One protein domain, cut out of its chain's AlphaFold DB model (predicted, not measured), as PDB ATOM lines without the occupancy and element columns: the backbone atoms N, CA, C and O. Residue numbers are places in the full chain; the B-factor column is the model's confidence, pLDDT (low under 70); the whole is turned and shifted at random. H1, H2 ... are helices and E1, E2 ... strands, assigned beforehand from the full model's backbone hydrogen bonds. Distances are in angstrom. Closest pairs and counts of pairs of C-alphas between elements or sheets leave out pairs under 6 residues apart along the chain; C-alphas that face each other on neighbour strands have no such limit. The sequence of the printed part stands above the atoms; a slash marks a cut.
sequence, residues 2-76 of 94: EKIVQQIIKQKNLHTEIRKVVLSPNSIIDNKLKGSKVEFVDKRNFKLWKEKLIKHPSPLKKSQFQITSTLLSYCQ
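AT A GLANCE: This is residues 2 to 76 of the 94 residues of an uncharacterized protein of Bacillus alcalophilus ATCC 27647 = CGMCC 1.3604 (UniProt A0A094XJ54). Picture a loose, open ring of chain with a hollow middle: H1 and H3 meet crosswise at one end, and a short ribbon of two parallel strands, E1 and E2, with the wide loop of residues 24 to 37 makes the other end. H2 and the link after it run along one side and complete the ring, and residues 51 to 62, of which 51 to 54 belong to H2, stand free. The printed part has 75 residues, with three named helices and two named strands in the order H1, E1, E2, H2, H3; the class is mostly helix. The whole is loose, with a radius of gyration of the C-alphas of 15.0 A, and spans 38 by 29 by 24 A.

IN THESE COORDINATES: Find C-alpha 2 at (5.808, 4.333, 34.526); from there H1 runs through residues 2 to 11, 14.4 A long. Next look at residues 20 to 23 for E1, which begins at C-alpha 20, (4.136, -3.474, 36.866), and is 9.6 A long. E2, residues 38 to 41, has the same length, 9.6 A. H2 holds residues 46 to 54 and measures 12.3 A. H3, the longest helix, holds residues 62 to 75; follow it for 20.3 A to C-alpha 75 at (1.515, 5.786, 20.324).

HOW THE PARTS SIT: Begin with H1, which touches H3; the closest C-alphas, those of Ile 9 and Ile 67, are 6.6 A apart. H3 touches H1 with residues 67 to 71 alone. Their lines are only just about perpendicular, at 72 degrees. Move on to E1 and E2, parallel neighbours with 23 degrees between their directions; C-alphas 21 and 39 face each other at 4.6 A. Look there for N 22 and O 39, 2.8 A apart, and N 39 and O 20, 2.9 A apart, both within hydrogen-bond range. H2 touches no helix; its closest C-alpha to E2 is that of Trp 49, 7.4 A from that of Val 41. E1 and H2 are only just apart, with 8.1 A between their closest C-alphas, and H2 and H3 are apart. In H1, H2 and H3 every O i to N i+4 pair is within hydrogen-bond range.

THE WHOLE: Look for the two C-alphas farthest apart at Asn 13 and Asp 30, 38.7 A from each other. The printed part has no cut. The link from E1 to E2, 14 residues, is long, while that from E2 to H2, 4 residues, is tight. The mean pLDDT of the printed part is 84.8, and you will find the model's confidence under 70 at residues 57 to 59.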
ATOM      1  N   GLU A   2       6.930   4.022  33.609       82.69
ATOM      2  CA  GLU A   2       5.808   4.333  34.526       82.69
ATOM      3  C   GLU A   2       5.451   5.828  34.603       82.69
ATOM      4  O   GLU A   2       4.294   6.179  34.413       82.69
ATOM      5  N   LYS A   3       6.438   6.710  34.817       85.75
ATOM      6  CA  LYS A   3       6.208   8.163  34.910       85.75
ATOM      7  C   LYS A   3       5.580   8.752  33.641       85.75
ATOM      8  O   LYS A   3       4.669   9.558  33.749       85.75
ATOM      9  N   ILE A   4       6.024   8.301  32.466       87.62
ATOM     10  CA  ILE A   4       5.517   8.766  31.165       87.62
ATOM     11  C   ILE A   4       4.051   8.360  31.011       87.62
ATOM     12  O   ILE A   4       3.193   9.196  30.754       87.62
ATOM     13  N   VAL A   5       3.742   7.083  31.261       86.75
ATOM     14  CA  VAL A   5       2.363   6.580  31.187       86.75
ATOM     15  C   VAL A   5       1.472   7.286  32.218       86.75
ATOM     16  O   VAL A   5       0.351   7.663  31.896       86.75
ATOM     17  N   GLN A   6       1.969   7.545  33.434       87.69
ATOM     18  CA  GLN A   6       1.238   8.330  34.436       87.69
ATOM     19  C   GLN A   6       0.970   9.766  33.977       87.69
ATOM     20  O   GLN A   6      -0.112  10.276  34.240       87.69
ATOM     21  N   GLN A   7       1.925  10.423  33.314       87.38
ATOM     22  CA  GLN A   7       1.734  11.776  32.786       87.38
ATOM     23  C   GLN A   7       0.645  11.805  31.708       87.38
ATOM     24  O   GLN A   7      -0.275  12.610  31.819       87.38
ATOM     25  N   ILE A   8       0.690  10.879  30.745       87.44
ATOM     26  CA  ILE A   8      -0.309  10.764  29.667       87.44
ATOM     27  C   ILE A   8      -1.714  10.530  30.244       87.44
ATOM     28  O   ILE A   8      -2.681  11.178  29.857       87.44
ATOM     29  N   ILE A   9      -1.831   9.626  31.220       86.75
ATOM     30  CA  ILE A   9      -3.113   9.310  31.862       86.75
ATOM     31  C   ILE A   9      -3.635  10.506  32.681       86.75
ATOM     32  O   ILE A   9      -4.829  10.812  32.628       86.75
ATOM     33  N   LYS A  10      -2.752  11.218  33.399       86.31
ATOM     34  CA  LYS A  10      -3.112  12.413  34.183       86.31
ATOM     35  C   LYS A  10      -3.631  13.556  33.314       86.31
ATOM     36  O   LYS A  10      -4.572  14.221  33.728       86.31
ATOM     37  N   GLN A  11      -3.077  13.761  32.118       84.31
ATOM     38  CA  GLN A  11      -3.549  14.795  31.185       84.31
ATOM     39  C   GLN A  11      -5.025  14.618  30.792       84.31
ATOM     40  O   GLN A  11      -5.705  15.596  30.506       84.31
ATOM     41  N   LYS A  12      -5.542  13.383  30.814       81.06
ATOM     42  CA  LYS A  12      -6.950  13.065  30.525       81.06
ATOM     43  C   LYS A  12      -7.821  12.944  31.790       81.06
ATOM     44  O   LYS A  12      -8.930  12.427  31.698       81.06
ATOM     45  N   ASN A  13      -7.342  13.392  32.960       80.06
ATOM     46  CA  ASN A  13      -8.028  13.295  34.264       80.06
ATOM     47  C   ASN A  13      -8.454  11.865  34.660       80.06
ATOM     48  O   ASN A  13      -9.409  11.658  35.411       80.06
ATOM     49  N   LEU A  14      -7.743  10.851  34.162       80.56
ATOM     50  CA  LEU A  14      -7.993   9.457  34.509       80.56
ATOM     51  C   LEU A  14      -7.126   9.072  35.714       80.56
ATOM     52  O   LEU A  14      -5.941   9.391  35.779       80.56
ATOM     53  N   HIS A  15      -7.701   8.345  36.673       76.06
ATOM     54  CA  HIS A  15      -6.976   7.848  37.844       76.06
ATOM     55  C   HIS A  15      -6.978   6.318  37.852       76.06
ATOM     56  O   HIS A  15      -8.018   5.679  38.001       76.06
ATOM     57  N   THR A  16      -5.797   5.721  37.679       78.06
ATOM     58  CA  THR A  16      -5.594   4.272  37.788       78.06
ATOM     59  C   THR A  16      -4.250   3.959  38.432       78.06
ATOM     60  O   THR A  16      -3.272   4.686  38.253       78.06
ATOM     61  N   GLU A  17      -4.192   2.848  39.157       80.00
ATOM     62  CA  GLU A  17      -2.941   2.304  39.667       80.00
ATOM     63  C   GLU A  17      -2.239   1.500  38.562       80.00
ATOM     64  O   GLU A  17      -2.775   0.510  38.053       80.00
ATOM     65  N   ILE A  18      -1.027   1.912  38.182       82.31
ATOM     66  CA  ILE A  18      -0.211   1.172  37.215       82.31
ATOM     67  C   ILE A  18       0.508   0.038  37.944       82.31
ATOM     68  O   ILE A  18       1.496   0.255  38.646       82.31
ATOM     69  N   ARG A  19       0.035  -1.192  37.736       85.31
ATOM     70  CA  ARG A  19       0.718  -2.398  38.215       85.31
ATOM     71  C   ARG A  19       1.775  -2.835  37.210       85.31
ATOM     72  O   ARG A  19       1.476  -3.039  36.036       85.31
ATOM     73  N   LYS A  20       3.011  -2.993  37.677       87.75
ATOM     74  CA  LYS A  20       4.136  -3.474  36.866       87.75
ATOM     75  C   LYS A  20       4.319  -4.963  37.090       87.75
ATOM     76  O   LYS A  20       4.410  -5.404  38.234       87.75
ATOM     77  N   VAL A  21       4.425  -5.708  35.999       90.25
ATOM     78  CA  VAL A  21       4.616  -7.156  36.026       90.25
ATOM     79  C   VAL A  21       5.736  -7.522  35.063       90.25
ATOM     80  O   VAL A  21       5.752  -7.049  33.928       90.25
ATOM     81  N   VAL A  22       6.662  -8.367  35.508       90.12
ATOM     82  CA  VAL A  22       7.594  -9.080  34.630       90.12
ATOM     83  C   VAL A  22       7.005 -10.457  34.392       90.12
ATOM     84  O   VAL A  22       6.813 -11.219  35.338       90.12
ATOM     85  N   LEU A  23       6.700 -10.757  33.134       91.25
ATOM     86  CA  LEU A  23       6.002 -11.969  32.736       91.25
ATOM     87  C   LEU A  23       6.922 -12.868  31.909       91.25
ATOM     88  O   LEU A  23       7.401 -12.469  30.851       91.25
ATOM     89  N   SER A  24       7.128 -14.100  32.368       92.31
ATOM     90  CA  SER A  24       7.838 -15.153  31.643       92.31
ATOM     91  C   SER A  24       7.080 -16.482  31.770       92.31
ATOM     92  O   SER A  24       7.333 -17.260  32.686       92.31
ATOM     93  N   PRO A  25       6.114 -16.766  30.878       88.50
ATOM     94  CA  PRO A  25       5.252 -17.944  31.010       88.50
ATOM     95  C   PRO A  25       5.998 -19.271  30.806       88.50
ATOM     96  O   PRO A  25       5.601 -20.297  31.353       88.50
ATOM     97  N   ASN A  26       7.076 -19.246  30.017       92.12
ATOM     98  CA  ASN A  26       7.808 -20.442  29.595       92.12
ATOM     99  C   ASN A  26       9.124 -20.658  30.353       92.12
ATOM    100  O   ASN A  26       9.662 -21.763  30.306       92.12
ATOM    101  N   SER A  27       9.614 -19.649  31.077       89.31
ATOM    102  CA  SER A  27      10.906 -19.701  31.763       89.31
ATOM    103  C   SER A  27      10.766 -19.389  33.250       89.31
ATOM    104  O   SER A  27       9.707 -18.984  33.743       89.31
ATOM    105  N   ILE A  28      11.845 -19.632  33.989       89.00
ATOM    106  CA  ILE A  28      11.929 -19.349  35.418       89.00
ATOM    107  C   ILE A  28      12.753 -18.077  35.604       89.00
ATOM    108  O   ILE A  28      13.759 -17.872  34.933       89.00
ATOM    109  N   ILE A  29      12.288 -17.208  36.500       88.50
ATOM    110  CA  ILE A  29      12.999 -15.991  36.885       88.50
ATOM    111  C   ILE A  29      13.662 -16.262  38.235       88.50
ATOM    112  O   ILE A  29      12.985 -16.273  39.270       88.50
ATOM    113  N   ASP A  30      14.973 -16.495  38.215       84.38
ATOM    114  CA  ASP A  30      15.747 -16.819  39.418       84.38
ATOM    115  C   ASP A  30      16.170 -15.564  40.187       84.38
ATOM    116  O   ASP A  30      16.053 -15.510  41.412       84.38
ATOM    117  N   ASN A  31      16.576 -14.506  39.478       80.94
ATOM    118  CA  ASN A  31      16.979 -13.257  40.113       80.94
ATOM    119  C   ASN A  31      15.791 -12.301  40.286       80.94
ATOM    120  O   ASN A  31      15.502 -11.459  39.432       80.94
ATOM    121  N   LYS A  32      15.089 -12.432  41.412       79.88
ATOM    122  CA  LYS A  32      14.027 -11.497  41.798       79.88
ATOM    123  C   LYS A  32      14.644 -10.313  42.541       79.88
ATOM    124  O   LYS A  32      15.131 -10.461  43.660       79.88
ATOM    125  N   LEU A  33      14.579  -9.128  41.933       79.94
ATOM    126  CA  LEU A  33      14.959  -7.864  42.570       79.94
ATOM    127  C   LEU A  33      14.085  -7.617  43.811       79.94
ATOM    128  O   LEU A  33      12.921  -7.221  43.703       79.94
ATOM    129  N   LYS A  34      14.649  -7.848  45.000       72.31
ATOM    130  CA  LYS A  34      13.982  -7.562  46.278       72.31
ATOM    131  C   LYS A  34      13.780  -6.049  46.426       72.31
ATOM    132  O   LYS A  34      14.687  -5.273  46.146       72.31
ATOM    133  N   GLY A  35      12.585  -5.628  46.846       73.44
ATOM    134  CA  GLY A  35      12.245  -4.215  47.078       73.44
ATOM    135  C   GLY A  35      11.659  -3.461  45.878       73.44
ATOM    136  O   GLY A  35      11.221  -2.322  46.026       73.44
ATOM    137  N   SER A  36      11.578  -4.079  44.695       76.81
ATOM    138  CA  SER A  36      10.879  -3.477  43.554       76.81
ATOM    139  C   SER A  36       9.360  -3.640  43.682       76.81
ATOM    140  O   SER A  36       8.878  -4.737  43.953       76.81
ATOM    141  N   LYS A  37       8.581  -2.581  43.405       79.31
ATOM    142  CA  LYS A  37       7.112  -2.651  43.211       79.31
ATOM    143  C   LYS A  37       6.763  -3.303  41.863       79.31
ATOM    144  O   LYS A  37       6.130  -2.680  41.009       79.31
ATOM    145  N   VAL A  38       7.288  -4.498  41.618       86.06
ATOM    146  CA  VAL A  38       7.127  -5.245  40.369       86.06
ATOM    147  C   VAL A  38       6.779  -6.683  40.725       86.06
ATOM    148  O   VAL A  38       7.499  -7.331  41.483       86.06
ATOM    149  N   GLU A  39       5.664  -7.172  40.196       88.50
ATOM    150  CA  GLU A  39       5.258  -8.565  40.361       88.50
ATOM    151  C   GLU A  39       6.031  -9.439  39.366       88.50
ATOM    152  O   GLU A  39       6.113  -9.120  38.181       88.50
ATOM    153  N   PHE A  40       6.607 -10.545  39.832       89.44
ATOM    154  CA  PHE A  40       7.315 -11.495  38.974       89.44
ATOM    155  C   PHE A  40       6.436 -12.714  38.727       89.44
ATOM    156  O   PHE A  40       6.164 -13.491  39.650       89.44
ATOM    157  N   VAL A  41       6.025 -12.889  37.476       91.19
ATOM    158  CA  VAL A  41       5.219 -14.016  37.018       91.19
ATOM    159  C   VAL A  41       6.090 -14.901  36.133       91.19
ATOM    160  O   VAL A  41       6.533 -14.485  35.067       91.19
ATOM    161  N   ASP A  42       6.356 -16.114  36.595       91.31
ATOM    162  CA  ASP A  42       7.159 -17.138  35.939       91.31
ATOM    163  C   ASP A  42       6.311 -18.381  35.614       91.31
ATOM    164  O   ASP A  42       5.127 -18.458  35.958       91.31
ATOM    165  N   LYS A  43       6.918 -19.399  34.996       91.69
ATOM    166  CA  LYS A  43       6.242 -20.667  34.673       91.69
ATOM    167  C   LYS A  43       5.507 -21.313  35.862       91.69
ATOM    168  O   LYS A  43       4.507 -22.001  35.658       91.69
ATOM    169  N   ARG A  44       5.972 -21.111  37.102       90.06
ATOM    170  CA  ARG A  44       5.421 -21.765  38.304       90.06
ATOM    171  C   ARG A  44       4.121 -21.112  38.757       90.06
ATOM    172  O   ARG A  44       3.185 -21.805  39.145       90.06
ATOM    173  N   ASN A  45       4.061 -19.783  38.724       90.94
ATOM    174  CA  ASN A  45       2.920 -19.022  39.235       90.94
ATOM    175  C   ASN A  45       1.992 -18.481  38.129       90.94
ATOM    176  O   ASN A  45       0.896 -18.012  38.445       90.94
ATOM    177  N   PHE A  46       2.374 -18.607  36.852       92.88
ATOM    178  CA  PHE A  46       1.600 -18.116  35.709       92.88
ATOM    179  C   PHE A  46       0.154 -18.613  35.695       92.88
ATOM    180  O   PHE A  46      -0.763 -17.819  35.493       92.88
ATOM    181  N   LYS A  47      -0.074 -19.909  35.952       91.62
ATOM    182  CA  LYS A  47      -1.426 -20.492  35.935       91.62
ATOM    183  C   LYS A  47      -2.342 -19.816  36.960       91.62
ATOM    184  O   LYS A  47      -3.435 -19.379  36.614       91.62
ATOM    185  N   LEU A  48      -1.866 -19.671  38.195       91.56
ATOM    186  CA  LEU A  48      -2.615 -19.030  39.279       91.56
ATOM    187  C   LEU A  48      -2.834 -17.538  39.011       91.56
ATOM    188  O   LEU A  48      -3.923 -17.019  39.248       91.56
ATOM    189  N   TRP A  49      -1.815 -16.845  38.502       92.12
ATOM    190  CA  TRP A  49      -1.919 -15.434  38.138       92.12
ATOM    191  C   TRP A  49      -2.954 -15.208  37.026       92.12
ATOM    192  O   TRP A  49      -3.821 -14.342  37.147       92.12
ATOM    193  N   LYS A  50      -2.939 -16.048  35.985       90.00
ATOM    194  CA  LYS A  50      -3.909 -16.002  34.885       90.00
ATOM    195  C   LYS A  50      -5.332 -16.282  35.372       90.00
ATOM    196  O   LYS A  50      -6.254 -15.566  34.989       90.00
ATOM    197  N   GLU A  51      -5.521 -17.274  36.242       91.50
ATOM    198  CA  GLU A  51      -6.837 -17.547  36.830       91.50
ATOM    199  C   GLU A  51      -7.382 -16.360  37.631       91.50
ATOM    200  O   GLU A  51      -8.572 -16.068  37.531       91.50
ATOM    201  N   LYS A  52      -6.536 -15.643  38.385       88.25
ATOM    202  CA  LYS A  52      -6.951 -14.430  39.112       88.25
ATOM    203  C   LYS A  52      -7.455 -13.331  38.174       88.25
ATOM    204  O   LYS A  52      -8.402 -12.635  38.523       88.25
ATOM    205  N   LEU A  53      -6.842 -13.181  36.999       83.88
ATOM    206  CA  LEU A  53      -7.283 -12.204  36.000       83.88
ATOM    207  C   LEU A  53      -8.614 -12.595  35.354       83.88
ATOM    208  O   LEU A  53      -9.462 -11.735  35.146       83.88
ATOM    209  N   ILE A  54      -8.806 -13.885  35.060       85.00
ATOM    210  CA  ILE A  54     -10.032 -14.389  34.421       85.00
ATOM    211  C   ILE A  54     -11.215 -14.361  35.393       85.00
ATOM    212  O   ILE A  54     -12.322 -14.015  35.001       85.00
ATOM    213  N   LYS A  55     -10.989 -14.689  36.671       84.00
ATOM    214  CA  LYS A  55     -12.026 -14.695  37.718       84.00
ATOM    215  C   LYS A  55     -12.473 -13.291  38.140       84.00
ATOM    216  O   LYS A  55     -13.264 -13.166  39.073       84.00
ATOM    217  N   HIS A  56     -11.961 -12.235  37.510       75.50
ATOM    218  CA  HIS A  56     -12.325 -10.876  37.871       75.50
ATOM    219  C   HIS A  56     -13.810 -10.630  37.528       75.50
ATOM    220  O   HIS A  56     -14.188 -10.729  36.363       75.50
ATOM    221  N   PRO A  57     -14.668 -10.314  38.516       66.12
ATOM    222  CA  PRO A  57     -16.124 -10.417  38.375       66.12
ATOM    223  C   PRO A  57     -16.755  -9.317  37.516       66.12
ATOM    224  O   PRO A  57     -17.921  -9.428  37.150       66.12
ATOM    225  N   SER A  58     -16.016  -8.248  37.204       65.25
ATOM    226  CA  SER A  58     -16.521  -7.192  36.330       65.25
ATOM    227  C   SER A  58     -16.044  -7.425  34.896       65.25
ATOM    228  O   SER A  58     -14.832  -7.563  34.690       65.25
ATOM    229  N   PRO A  59     -16.946  -7.373  33.895       66.50
ATOM    230  CA  PRO A  59     -16.527  -7.094  32.530       66.50
ATOM    231  C   PRO A  59     -15.762  -5.762  32.568       66.50
ATOM    232  O   PRO A  59     -16.070  -4.890  33.385       66.50
ATOM    233  N   LEU A  60     -14.681  -5.663  31.799       73.00
ATOM    234  CA  LEU A  60     -13.692  -4.575  31.816       73.00
ATOM    235  C   LEU A  60     -14.275  -3.190  32.177       73.00
ATOM    236  O   LEU A  60     -15.268  -2.742  31.604       73.00
ATOM    237  N   LYS A  61     -13.647  -2.487  33.130       79.94
ATOM    238  CA  LYS A  61     -14.143  -1.183  33.610       79.94
ATOM    239  C   LYS A  61     -14.032  -0.132  32.497       79.94
ATOM    240  O   LYS A  61     -13.008  -0.068  31.825       79.94
ATOM    241  N   LYS A  62     -15.013   0.775  32.370       83.12
ATOM    242  CA  LYS A  62     -15.003   1.894  31.393       83.12
ATOM    243  C   LYS A  62     -13.688   2.691  31.397       83.12
ATOM    244  O   LYS A  62     -13.182   3.058  30.342       83.12
ATOM    245  N   SER A  63     -13.102   2.901  32.575       83.62
ATOM    246  CA  SER A  63     -11.812   3.580  32.721       83.62
ATOM    247  C   SER A  63     -10.670   2.851  32.009       83.62
ATOM    248  O   SER A  63      -9.817   3.502  31.418       83.62
ATOM    249  N   GLN A  64     -10.661   1.513  32.002       85.00
ATOM    250  CA  GLN A  64      -9.637   0.719  31.317       85.00
ATOM    251  C   GLN A  64      -9.690   0.937  29.804       85.00
ATOM    252  O   GLN A  64      -8.643   1.096  29.178       85.00
ATOM    253  N   PHE A  65     -10.891   1.018  29.226       86.88
ATOM    254  CA  PHE A  65     -11.062   1.351  27.812       86.88
ATOM    255  C   PHE A  65     -10.547   2.756  27.499       86.88
ATOM    256  O   PHE A  65      -9.726   2.908  26.604       86.88
ATOM    257  N   GLN A  66     -10.937   3.761  28.287       87.94
ATOM    258  CA  GLN A  66     -10.478   5.143  28.095       87.94
ATOM    259  C   GLN A  66      -8.950   5.275  28.185       87.94
ATOM    260  O   GLN A  66      -8.339   5.973  27.372       87.94
ATOM    261  N   ILE A  67      -8.322   4.573  29.134       88.00
ATOM    262  CA  ILE A  67      -6.859   4.524  29.265       88.00
ATOM    263  C   ILE A  67      -6.232   3.894  28.024       88.00
ATOM    264  O   ILE A  67      -5.263   4.426  27.489       88.00
ATOM    265  N   THR A  68      -6.787   2.773  27.563       87.56
ATOM    266  CA  THR A  68      -6.249   2.028  26.420       87.56
ATOM    267  C   THR A  68      -6.352   2.854  25.143       87.56
ATOM    268  O   THR A  68      -5.359   2.983  24.435       87.56
ATOM    269  N   SER A  69      -7.503   3.484  24.890       88.44
ATOM    270  CA  SER A  69      -7.699   4.400  23.762       88.44
ATOM    271  C   SER A  69      -6.733   5.580  23.817       88.44
ATOM    272  O   SER A  69      -6.091   5.878  22.821       88.44
ATOM    273  N   THR A  70      -6.559   6.206  24.986       88.19
ATOM    274  CA  THR A  70      -5.622   7.332  25.152       88.19
ATOM    275  C   THR A  70      -4.185   6.913  24.850       88.19
ATOM    276  O   THR A  70      -3.477   7.602  24.118       88.19
ATOM    277  N   LEU A  71      -3.747   5.783  25.412       88.19
ATOM    278  CA  LEU A  71      -2.390   5.289  25.214       88.19
ATOM    279  C   LEU A  71      -2.154   4.891  23.753       88.19
ATOM    280  O   LEU A  71      -1.095   5.182  23.205       88.19
ATOM    281  N   LEU A  72      -3.149   4.267  23.119       88.69
ATOM    282  CA  LEU A  72      -3.095   3.901  21.711       88.69
ATOM    283  C   LEU A  72      -3.001   5.142  20.818       88.69
ATOM    284  O   LEU A  72      -2.102   5.197  19.987       88.69
ATOM    285  N   SER A  73      -3.852   6.151  21.023       86.12
ATOM    286  CA  SER A  73      -3.806   7.406  20.260       86.12
ATOM    287  C   SER A  73      -2.485   8.153  20.435       86.12
ATOM    288  O   SER A  73      -2.024   8.785  19.494       86.12
ATOM    289  N   TYR A  74      -1.862   8.068  21.614       85.75
ATOM    290  CA  TYR A  74      -0.545   8.659  21.859       85.75
ATOM    291  C   TYR A  74       0.577   7.930  21.103       85.75
ATOM    292  O   TYR A  74       1.497   8.561  20.592       85.75
ATOM    293  N   CYS A  75       0.521   6.596  21.038       83.44
ATOM    294  CA  CYS A  75       1.515   5.786  20.324       83.44
ATOM    295  C   CYS A  75       1.275   5.737  18.808       83.44
ATOM    296  O   CYS A  75       2.185   5.385  18.056       83.44
ATOM    297  N   GLN A  76       0.062   6.050  18.355       79.25
ATOM    298  CA  GLN A  76      -0.276   6.097  16.944       79.25
ATOM    299  C   GLN A  76       0.433   7.292  16.305       79.25
ATOM    300  O   GLN A  76      -0.000   8.436  16.407       79.25
TER     301      GLN A  76